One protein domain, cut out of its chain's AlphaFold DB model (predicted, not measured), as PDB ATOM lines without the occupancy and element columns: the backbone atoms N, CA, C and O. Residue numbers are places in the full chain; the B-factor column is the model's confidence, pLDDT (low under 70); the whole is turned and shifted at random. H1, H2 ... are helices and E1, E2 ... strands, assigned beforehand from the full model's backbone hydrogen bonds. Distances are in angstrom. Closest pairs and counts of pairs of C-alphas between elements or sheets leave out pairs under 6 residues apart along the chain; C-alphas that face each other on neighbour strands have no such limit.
ATOM      1  N   ASP A   2     -13.768   2.834  40.708       78.75
ATOM      2  CA  ASP A   2     -12.851   3.549  39.797       78.75
ATOM      3  C   ASP A   2     -11.626   4.141  40.500       78.75
ATOM      4  O   ASP A   2     -10.502   3.946  40.050       78.75
ATOM      5  N   ARG A   3     -11.811   4.769  41.670       88.06
ATOM      6  CA  ARG A   3     -10.689   5.310  42.462       88.06
ATOM      7  C   ARG A   3      -9.675   4.239  42.873       88.06
ATOM      8  O   ARG A   3      -8.482   4.509  42.888       88.06
ATOM      9  N   THR A   4     -10.134   3.027  43.178       89.06
ATOM     10  CA  THR A   4      -9.271   1.904  43.571       89.06
ATOM     11  C   THR A   4      -8.449   1.402  42.386       89.06
ATOM     12  O   THR A   4      -7.256   1.147  42.532       89.06
ATOM     13  N   ILE A   5      -9.061   1.312  41.200       89.88
ATOM     14  CA  ILE A   5      -8.354   0.957  39.962       89.88
ATOM     15  C   ILE A   5      -7.323   2.034  39.612       89.88
ATOM     16  O   ILE A   5      -6.191   1.697  39.274       89.88
ATOM     17  N   GLU A   6      -7.675   3.315  39.714       93.38
ATOM     18  CA  GLU A   6      -6.736   4.408  39.432       93.38
ATOM     19  C   GLU A   6      -5.580   4.451  40.440       93.38
ATOM     20  O   GLU A   6      -4.424   4.597  40.042       93.38
ATOM     21  N   ALA A   7      -5.847   4.211  41.726       93.38
ATOM     22  CA  ALA A   7      -4.800   4.061  42.736       93.38
ATOM     23  C   ALA A   7      -3.878   2.865  42.434       93.38
ATOM     24  O   ALA A   7      -2.655   2.978  42.544       93.38
ATOM     25  N   ALA A   8      -4.443   1.734  42.000       92.75
ATOM     26  CA  ALA A   8      -3.673   0.568  41.575       92.75
ATOM     27  C   ALA A   8      -2.800   0.881  40.348       92.75
ATOM     28  O   ALA A   8      -1.602   0.590  40.361       92.75
ATOM     29  N   LYS A   9      -3.350   1.548  39.325       94.50
ATOM     30  CA  LYS A   9      -2.590   1.993  38.145       94.50
ATOM     31  C   LYS A   9      -1.456   2.934  38.530       94.50
ATOM     32  O   LYS A   9      -0.339   2.740  38.061       94.50
ATOM     33  N   ALA A  10      -1.719   3.934  39.370       95.44
ATOM     34  CA  ALA A  10      -0.704   4.883  39.819       95.44
ATOM     35  C   ALA A  10       0.443   4.168  40.547       95.44
ATOM     36  O   ALA A  10       1.612   4.428  40.265       95.44
ATOM     37  N   LYS A  11       0.112   3.209  41.420       94.69
ATOM     38  CA  LYS A  11       1.098   2.425  42.170       94.69
ATOM     39  C   LYS A  11       1.939   1.503  41.285       94.69
ATOM     40  O   LYS A  11       3.129   1.350  41.536       94.69
ATOM     41  N   LEU A  12       1.338   0.901  40.260       94.94
ATOM     42  CA  LEU A  12       2.010  -0.051  39.371       94.94
ATOM     43  C   LEU A  12       2.747   0.606  38.197       94.94
ATOM     44  O   LEU A  12       3.568  -0.049  37.560       94.94
ATOM     45  N   ARG A  13       2.504   1.893  37.922       94.69
ATOM     46  CA  ARG A  13       3.086   2.608  36.773       94.69
ATOM     47  C   ARG A  13       4.616   2.663  36.787       94.69
ATOM     48  O   ARG A  13       5.231   2.716  35.730       94.69
ATOM     49  N   SER A  14       5.244   2.616  37.961       93.12
ATOM     50  CA  SER A  14       6.711   2.549  38.080       93.12
ATOM     51  C   SER A  14       7.298   1.210  37.615       93.12
ATOM     52  O   SER A  14       8.492   1.127  37.335       93.12
ATOM     53  N   LEU A  15       6.474   0.162  37.521       92.25
ATOM     54  CA  LEU A  15       6.882  -1.179  37.106       92.25
ATOM     55  C   LEU A  15       6.677  -1.417  35.602       92.25
ATOM     56  O   LEU A  15       7.252  -2.360  35.058       92.25
ATOM     57  N   GLY A  16       5.881  -0.575  34.938       92.50
ATOM     58  CA  GLY A  16       5.524  -0.672  33.524       92.50
ATOM     59  C   GLY A  16       4.129  -0.112  33.243       92.50
ATOM     60  O   GLY A  16       3.511   0.494  34.117       92.50
ATOM     61  N   ASP A  17       3.612  -0.351  32.038       93.81
ATOM     62  CA  ASP A  17       2.284   0.108  31.622       93.81
ATOM     63  C   ASP A  17       1.185  -0.773  32.241       93.81
ATOM     64  O   ASP A  17       1.102  -1.965  31.920       93.81
ATOM     65  N   PRO A  18       0.342  -0.234  33.144       92.94
ATOM     66  CA  PRO A  18      -0.606  -1.041  33.894       92.94
ATOM     67  C   PRO A  18      -1.877  -1.335  33.090       92.94
ATOM     68  O   PRO A  18      -2.555  -0.426  32.608       92.94
ATOM     69  N   VAL A  19      -2.252  -2.612  33.026       89.19
ATOM     70  CA  VAL A  19      -3.459  -3.117  32.361       89.19
ATOM     71  C   VAL A  19      -4.319  -3.852  33.384       89.19
ATOM     72  O   VAL A  19      -3.936  -4.898  33.907       89.19
ATOM     73  N   CYS A  20      -5.494  -3.293  33.672       88.06
ATOM     74  CA  CYS A  20      -6.467  -3.922  34.561       88.06
ATOM     75  C   CYS A  20      -7.213  -5.019  33.799       88.06
ATOM     76  O   CYS A  20      -7.799  -4.738  32.754       88.06
ATOM     77  N   VAL A  21      -7.220  -6.244  34.326       83.56
ATOM     78  CA  VAL A  21      -7.966  -7.375  33.742       83.56
ATOM     79  C   VAL A  21      -9.240  -7.722  34.505       83.56
ATOM     80  O   VAL A  21     -10.018  -8.550  34.039       83.56
ATOM     81  N   GLY A  22      -9.486  -7.083  35.652       83.00
ATOM     82  CA  GLY A  22     -10.750  -7.219  36.365       83.00
ATOM     83  C   GLY A  22     -10.656  -7.025  37.873       83.00
ATOM     84  O   GLY A  22      -9.637  -6.609  38.429       83.00
ATOM     85  N   ILE A  23     -11.768  -7.346  38.529       81.38
ATOM     86  CA  ILE A  23     -11.963  -7.280  39.976       81.38
ATOM     87  C   ILE A  23     -12.436  -8.658  40.444       81.38
ATOM     88  O   ILE A  23     -13.290  -9.259  39.793       81.38
ATOM     89  N   SER A  24     -11.909  -9.156  41.562       72.19
ATOM     90  CA  SER A  24     -12.326 -10.437  42.148       72.19
ATOM     91  C   SER A  24     -12.336 -10.390  43.658       72.19
ATOM     92  O   SER A  24     -11.366  -9.970  44.264       72.19
ATOM     93  N   GLY A  25     -13.397 -10.912  44.269       66.19
ATOM     94  CA  GLY A  25     -13.466 -11.134  45.717       66.19
ATOM     95  C   GLY A  25     -12.723 -12.387  46.199       66.19
ATOM     96  O   GLY A  25     -12.949 -12.826  47.320       66.19
ATOM     97  N   LYS A  26     -11.911 -13.024  45.347       63.12
ATOM     98  CA  LYS A  26     -11.077 -14.184  45.691       63.12
ATOM     99  C   LYS A  26      -9.626 -13.902  45.328       63.12
ATOM    100  O   LYS A  26      -9.372 -13.415  44.221       63.12
ATOM    101  N   SER A  27      -8.704 -14.317  46.196       62.00
ATOM    102  CA  SER A  27      -7.271 -14.367  45.898       62.00
ATOM    103  C   SER A  27      -7.055 -15.222  44.642       62.00
ATOM    104  O   SER A  27      -7.425 -16.397  44.590       62.00
ATOM    105  N   PHE A  28      -6.587 -14.592  43.566       62.03
ATOM    106  CA  PHE A  28      -6.672 -15.142  42.209       62.03
ATOM    107  C   PHE A  28      -5.607 -16.207  41.914       62.03
ATOM    108  O   PHE A  28      -4.444 -16.002  42.260       62.03
ATOM    109  N   PRO A  29      -5.942 -17.239  41.108       51.88
ATOM    110  CA  PRO A  29      -4.924 -18.064  40.470       51.88
ATOM    111  C   PRO A  29      -4.765 -17.880  38.945       51.88
ATOM    112  O   PRO A  29      -3.785 -18.389  38.417       51.88
ATOM    113  N   TYR A  30      -5.613 -17.150  38.202       54.41
ATOM    114  CA  TYR A  30      -5.472 -17.107  36.729       54.41
ATOM    115  C   TYR A  30      -5.790 -15.746  36.095       54.41
ATOM    116  O   TYR A  30      -6.878 -15.205  36.263       54.41
ATOM    117  N   SER A  31      -4.824 -15.216  35.335       55.06
ATOM    118  CA  SER A  31      -5.028 -14.102  34.403       55.06
ATOM    119  C   SER A  31      -5.929 -14.572  33.248       55.06
ATOM    120  O   SER A  31      -5.609 -15.592  32.636       55.06
ATOM    121  N   PRO A  32      -7.030 -13.869  32.919       53.16
ATOM    122  CA  PRO A  32      -7.977 -14.297  31.884       53.16
ATOM    123  C   PRO A  32      -7.468 -14.087  30.447       53.16
ATOM    124  O   PRO A  32      -8.195 -14.352  29.495       53.16
ATOM    125  N   LEU A  33      -6.242 -13.590  30.265       59.06
ATOM    126  CA  LEU A  33      -5.674 -13.290  28.953       59.06
ATOM    127  C   LEU A  33      -5.178 -14.575  28.250       59.06
ATOM    128  O   LEU A  33      -4.241 -15.214  28.746       59.06
ATOM    129  N   PRO A  34      -5.740 -14.951  27.081       53.28
ATOM    130  CA  PRO A  34      -5.259 -16.089  26.298       53.28
ATOM    131  C   PRO A  34      -3.775 -15.917  25.940       53.28
ATOM    132  O   PRO A  34      -3.367 -14.871  25.445       53.28
ATOM    133  N   GLY A  35      -2.947 -16.926  26.228       57.00
ATOM    134  CA  GLY A  35      -1.489 -16.868  26.020       57.00
ATOM    135  C   GLY A  35      -0.688 -16.244  27.174       57.00
ATOM    136  O   GLY A  35       0.519 -16.451  27.256       57.00
ATOM    137  N   MET A  36      -1.346 -15.581  28.130       58.03
ATOM    138  CA  MET A  36      -0.765 -15.143  29.406       58.03
ATOM    139  C   MET A  36      -1.263 -16.028  30.553       58.03
ATOM    140  O   MET A  36      -1.666 -15.541  31.609       58.03
ATOM    141  N   GLN A  37      -1.223 -17.347  30.341       54.62
ATOM    142  CA  GLN A  37      -1.510 -18.340  31.376       54.62
ATOM    143  C   GLN A  37      -0.448 -18.224  32.472       54.62
ATOM    144  O   GLN A  37       0.639 -18.793  32.417       54.62
ATOM    145  N   GLY A  38      -0.730 -17.370  33.441       56.53
ATOM    146  CA  GLY A  38       0.234 -16.959  34.428       56.53
ATOM    147  C   GLY A  38      -0.485 -16.306  35.580       56.53
ATOM    148  O   GLY A  38      -1.013 -15.208  35.436       56.53
ATOM    149  N   VAL A  39      -0.476 -16.998  36.714       69.62
ATOM    150  CA  VAL A  39      -0.856 -16.485  38.032       69.62
ATOM    151  C   VAL A  39      -0.348 -15.042  38.186       69.62
ATOM    152  O   VAL A  39       0.808 -14.759  37.851       69.62
ATOM    153  N   LEU A  40      -1.200 -14.136  38.668       75.56
ATOM    154  CA  LEU A  40      -0.767 -12.840  39.190       75.56
ATOM    155  C   LEU A  40      -0.032 -13.139  40.503       75.56
ATOM    156  O   LEU A  40      -0.663 -13.531  41.478       75.56
ATOM    157  N   ARG A  41       1.305 -13.119  40.483       77.12
ATOM    158  CA  ARG A  41       2.135 -13.676  41.574       77.12
ATOM    159  C   ARG A  41       2.494 -12.657  42.637       77.12
ATOM    160  O   ARG A  41       2.761 -13.039  43.770       77.12
ATOM    161  N   GLU A  42       2.525 -11.392  42.252       88.75
ATOM    162  CA  GLU A  42       2.915 -10.309  43.135       88.75
ATOM    163  C   GLU A  42       1.675  -9.646  43.719       88.75
ATOM    164  O   GLU A  42       0.624  -9.592  43.078       88.75
ATOM    165  N   MET A  43       1.810  -9.107  44.928       91.19
ATOM    166  CA  MET A  43       0.733  -8.410  45.617       91.19
ATOM    167  C   MET A  43       1.204  -7.032  46.071       91.19
ATOM    168  O   MET A  43       2.306  -6.859  46.591       91.19
ATOM    169  N   ALA A  44       0.347  -6.039  45.875       92.12
ATOM    170  CA  ALA A  44       0.479  -4.713  46.449       92.12
ATOM    171  C   ALA A  44      -0.812  -4.333  47.174       92.12
ATOM    172  O   ALA A  44      -1.898  -4.776  46.818       92.12
ATOM    173  N   ARG A  45      -0.707  -3.458  48.173       93.06
ATOM    174  CA  ARG A  45      -1.872  -2.914  48.877       93.06
ATOM    175  C   ARG A  45      -2.159  -1.488  48.430       93.06
ATOM    176  O   ARG A  45      -1.231  -0.673  48.329       93.06
ATOM    177  N   VAL A  46      -3.432  -1.196  48.200       92.62
ATOM    178  CA  VAL A  46      -3.978   0.160  48.063       92.62
ATOM    179  C   VAL A  46      -5.085   0.347  49.101       92.62
ATOM    180  O   VAL A  46      -5.471  -0.601  49.786       92.62
ATOM    181  N   GLU A  47      -5.567   1.572  49.272       91.12
ATOM    182  CA  GLU A  47      -6.659   1.841  50.208       91.12
ATOM    183  C   GLU A  47      -7.904   1.020  49.829       91.12
ATOM    184  O   GLU A  47      -8.396   1.098  48.702       91.12
ATOM    185  N   GLY A  48      -8.368   0.182  50.763       89.00
ATOM    186  CA  GLY A  48      -9.549  -0.668  50.587       89.00
ATOM    187  C   GLY A  48      -9.394  -1.853  49.623       89.00
ATOM    188  O   GLY A  48     -10.405  -2.448  49.260       89.00
ATOM    189  N   ALA A  49      -8.183  -2.213  49.172       91.62
ATOM    190  CA  ALA A  49      -8.000  -3.377  48.296       91.62
ATOM    191  C   ALA A  49      -6.580  -3.968  48.291       91.62
ATOM    192  O   ALA A  49      -5.580  -3.281  48.531       91.62
ATOM    193  N   LEU A  50      -6.494  -5.246  47.927       91.50
ATOM    194  CA  LEU A  50      -5.273  -5.876  47.430       91.50
ATOM    195  C   LEU A  50      -5.231  -5.777  45.902       91.50
ATOM    196  O   LEU A  50      -6.252  -5.782  45.220       91.50
ATOM    197  N   VAL A  51      -4.029  -5.672  45.358       91.25
ATOM    198  CA  VAL A  51      -3.757  -5.593  43.927       91.25
ATOM    199  C   VAL A  51      -2.807  -6.722  43.586       91.25
ATOM    200  O   VAL A  51      -1.630  -6.675  43.943       91.25
ATOM    201  N   TRP A  52      -3.319  -7.732  42.898       89.69
ATOM    202  CA  TRP A  52      -2.521  -8.841  42.398       89.69
ATOM    203  C   TRP A  52      -1.995  -8.478  41.022       89.69
ATOM    204  O   TRP A  52      -2.773  -8.028  40.180       89.69
ATOM    205  N   TYR A  53      -0.703  -8.652  40.767       88.88
ATOM    206  CA  TYR A  53      -0.111  -8.254  39.497       88.88
ATOM    207  C   TYR A  53       1.001  -9.184  39.007       88.88
ATOM    208  O   TYR A  53       1.525 -10.039  39.727       88.88
ATOM    209  N   ARG A  54       1.356  -9.019  37.732       88.00
ATOM    210  CA  ARG A  54       2.542  -9.608  37.113       88.00
ATOM    211  C   ARG A  54       3.106  -8.665  36.058       88.00
ATOM    212  O   ARG A  54       2.358  -8.077  35.279       88.00
ATOM    213  N   VAL A  55       4.430  -8.553  36.029       88.81
ATOM    214  CA  VAL A  55       5.164  -7.762  35.037       88.81
ATOM    215  C   VAL A  55       5.608  -8.666  33.884       88.81
ATOM    216  O   VAL A  55       6.109  -9.769  34.113       88.81
ATOM    217  N   PHE A  56       5.425  -8.204  32.652       85.44
ATOM    218  CA  PHE A  56       5.786  -8.898  31.416       85.44
ATOM    219  C   PHE A  56       6.679  -8.026  30.539       85.44
ATOM    220  O   PHE A  56       6.515  -6.811  30.523       85.44
ATOM    221  N   GLY A  57       7.549  -8.657  29.747       81.81
ATOM    222  CA  GLY A  57       8.432  -7.980  28.798       81.81
ATOM    223  C   GLY A  57       9.714  -7.433  29.436       81.81
ATOM    224  O   GLY A  57       9.722  -6.993  30.581       81.81
ATOM    225  N   GLU A  58      10.818  -7.468  28.686       75.94
ATOM    226  CA  GLU A  58      12.131  -7.007  29.166       75.94
ATOM    227  C   GLU A  58      12.364  -5.513  28.894       75.94
ATOM    228  O   GLU A  58      12.820  -4.783  29.772       75.94
ATOM    229  N   ARG A  59      12.021  -5.041  27.684       77.06
ATOM    230  CA  ARG A  59      12.247  -3.651  27.233       77.06
ATOM    231  C   ARG A  59      11.027  -2.740  27.357       77.06
ATOM    232  O   ARG A  59      11.177  -1.558  27.644       77.06
ATOM    233  N   ARG A  60       9.826  -3.273  27.128       77.94
ATOM    234  CA  ARG A  60       8.548  -2.584  27.361       77.94
ATOM    235  C   ARG A  60       7.772  -3.393  28.379       77.94
ATOM    236  O   ARG A  60       7.190  -4.419  28.035       77.94
ATOM    237  N   LYS A  61       7.861  -2.966  29.637       87.56
ATOM    238  CA  LYS A  61       7.228  -3.666  30.745       87.56
ATOM    239  C   LYS A  61       5.731  -3.384  30.731       87.56
ATOM    240  O   LYS A  61       5.334  -2.227  30.788       87.56
ATOM    241  N   VAL A  62       4.916  -4.429  30.670       88.31
ATOM    242  CA  VAL A  62       3.460  -4.358  30.853       88.31
ATOM    243  C   VAL A  62       3.130  -4.979  32.199       88.31
ATOM    244  O   VAL A  62       3.633  -6.056  32.519       88.31
ATOM    245  N   VAL A  63       2.288  -4.320  32.987       90.81
ATOM    246  CA  VAL A  63       1.888  -4.792  34.314       90.81
ATOM    247  C   VAL A  63       0.424  -5.183  34.270       90.81
ATOM    248  O   VAL A  63      -0.463  -4.336  34.329       90.81
ATOM    249  N   VAL A  64       0.156  -6.478  34.162       88.38
ATOM    250  CA  VAL A  64      -1.216  -6.982  34.219       88.38
ATOM    251  C   VAL A  64      -1.613  -7.098  35.677       88.38
ATOM    252  O   VAL A  64      -0.850  -7.659  36.466       88.38
ATOM    253  N   PHE A  65      -2.788  -6.588  36.039       88.56
ATOM    254  CA  PHE A  65      -3.249  -6.638  37.420       88.56
ATOM    255  C   PHE A  65      -4.756  -6.835  37.563       88.56
ATOM    256  O   PHE A  65      -5.541  -6.481  36.681       88.56
ATOM    257  N   ALA A  66      -5.145  -7.364  38.717       88.44
ATOM    258  CA  ALA A  66      -6.521  -7.452  39.175       88.44
ATOM    259  C   ALA A  66      -6.642  -6.884  40.591       88.44
ATOM    260  O   ALA A  66      -5.689  -6.912  41.374       88.44
ATOM    261  N   VAL A  67      -7.824  -6.371  40.915       89.69
ATOM    262  CA  VAL A  67      -8.117  -5.790  42.230       89.69
ATOM    263  C   VAL A  67      -8.965  -6.764  43.042       89.69
ATOM    264  O   VAL A  67      -9.985  -7.252  42.560       89.69
ATOM    265  N   GLU A  68      -8.563  -7.013  44.281       89.81
ATOM    266  CA  GLU A  68      -9.339  -7.719  45.295       89.81
ATOM    267  C   GLU A  68      -9.816  -6.715  46.352       89.81
ATOM    268  O   GLU A  68      -9.007  -6.259  47.163       89.81
ATOM    269  N   PRO A  69     -11.100  -6.303  46.328       87.31
ATOM    270  CA  PRO A  69     -11.643  -5.383  47.316       87.31
ATOM    271  C   PRO A  69     -11.570  -5.994  48.714       87.31
ATOM    272  O   PRO A  69     -11.970  -7.139  48.918       87.31
ATOM    273  N   LEU A  70     -11.085  -5.214  49.671       84.12
ATOM    274  CA  LEU A  70     -11.134  -5.560  51.082       84.12
ATOM    275  C   LEU A  70     -12.384  -4.893  51.657       84.12
ATOM    276  O   LEU A  70     -12.462  -3.664  51.678       84.12
TER     277      LEU A  70
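This is residues 2 to 70 of the 71 residues of an uncharacterized protein of Thermus tengchongensis (UniProt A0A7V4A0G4). A strongly twisted sheet of four strands curls round one helix, H1, with a long loop, residues 24 to 41, on the side away from H1. The 69 printed residues hold H1, E1, E2, E3 and E4 in chain order; the mixed sheet runs E1 E4 E3 E2. This two-layer domain, of mixed class, is compact, with a radius of gyration of the C-alphas of 11.0 A and spans of 31 by 24 by 17 A.

H1, residues 2 to 12, begins at C-alpha 2 (-12.851, 3.549, 39.797) and is 15.3 A long. E1 is residues 17 to 23, 18.1 A; E2 42 to 46, 13.5 A; E3 49 to 56, 22.5 A; E4 62 to 69, 22.4 A, ending at C-alpha 69 (-11.643, -5.383, 47.316).

H1 is on the sheet; its closest C-alphas to E1 are Lys 9 and Pro 18, 5.6 A. Every O i to N i+4 pair in H1 is within hydrogen-bond range. E1 and E4 are parallel at 32 degrees, with N 19 and O 63 at 2.8 A. E2, E3 and E4 form a meander, each the antiparallel neighbour of the one before; N 44 and O 51 are 2.8 A apart, N 52 and O 66 2.9 A.

The farthest C-alphas, Arg 59 and Leu 70, are 33.5 A apart. The printed part has no cut. E1 to E2 is a long link; residues 25 to 39 have pLDDT under 70.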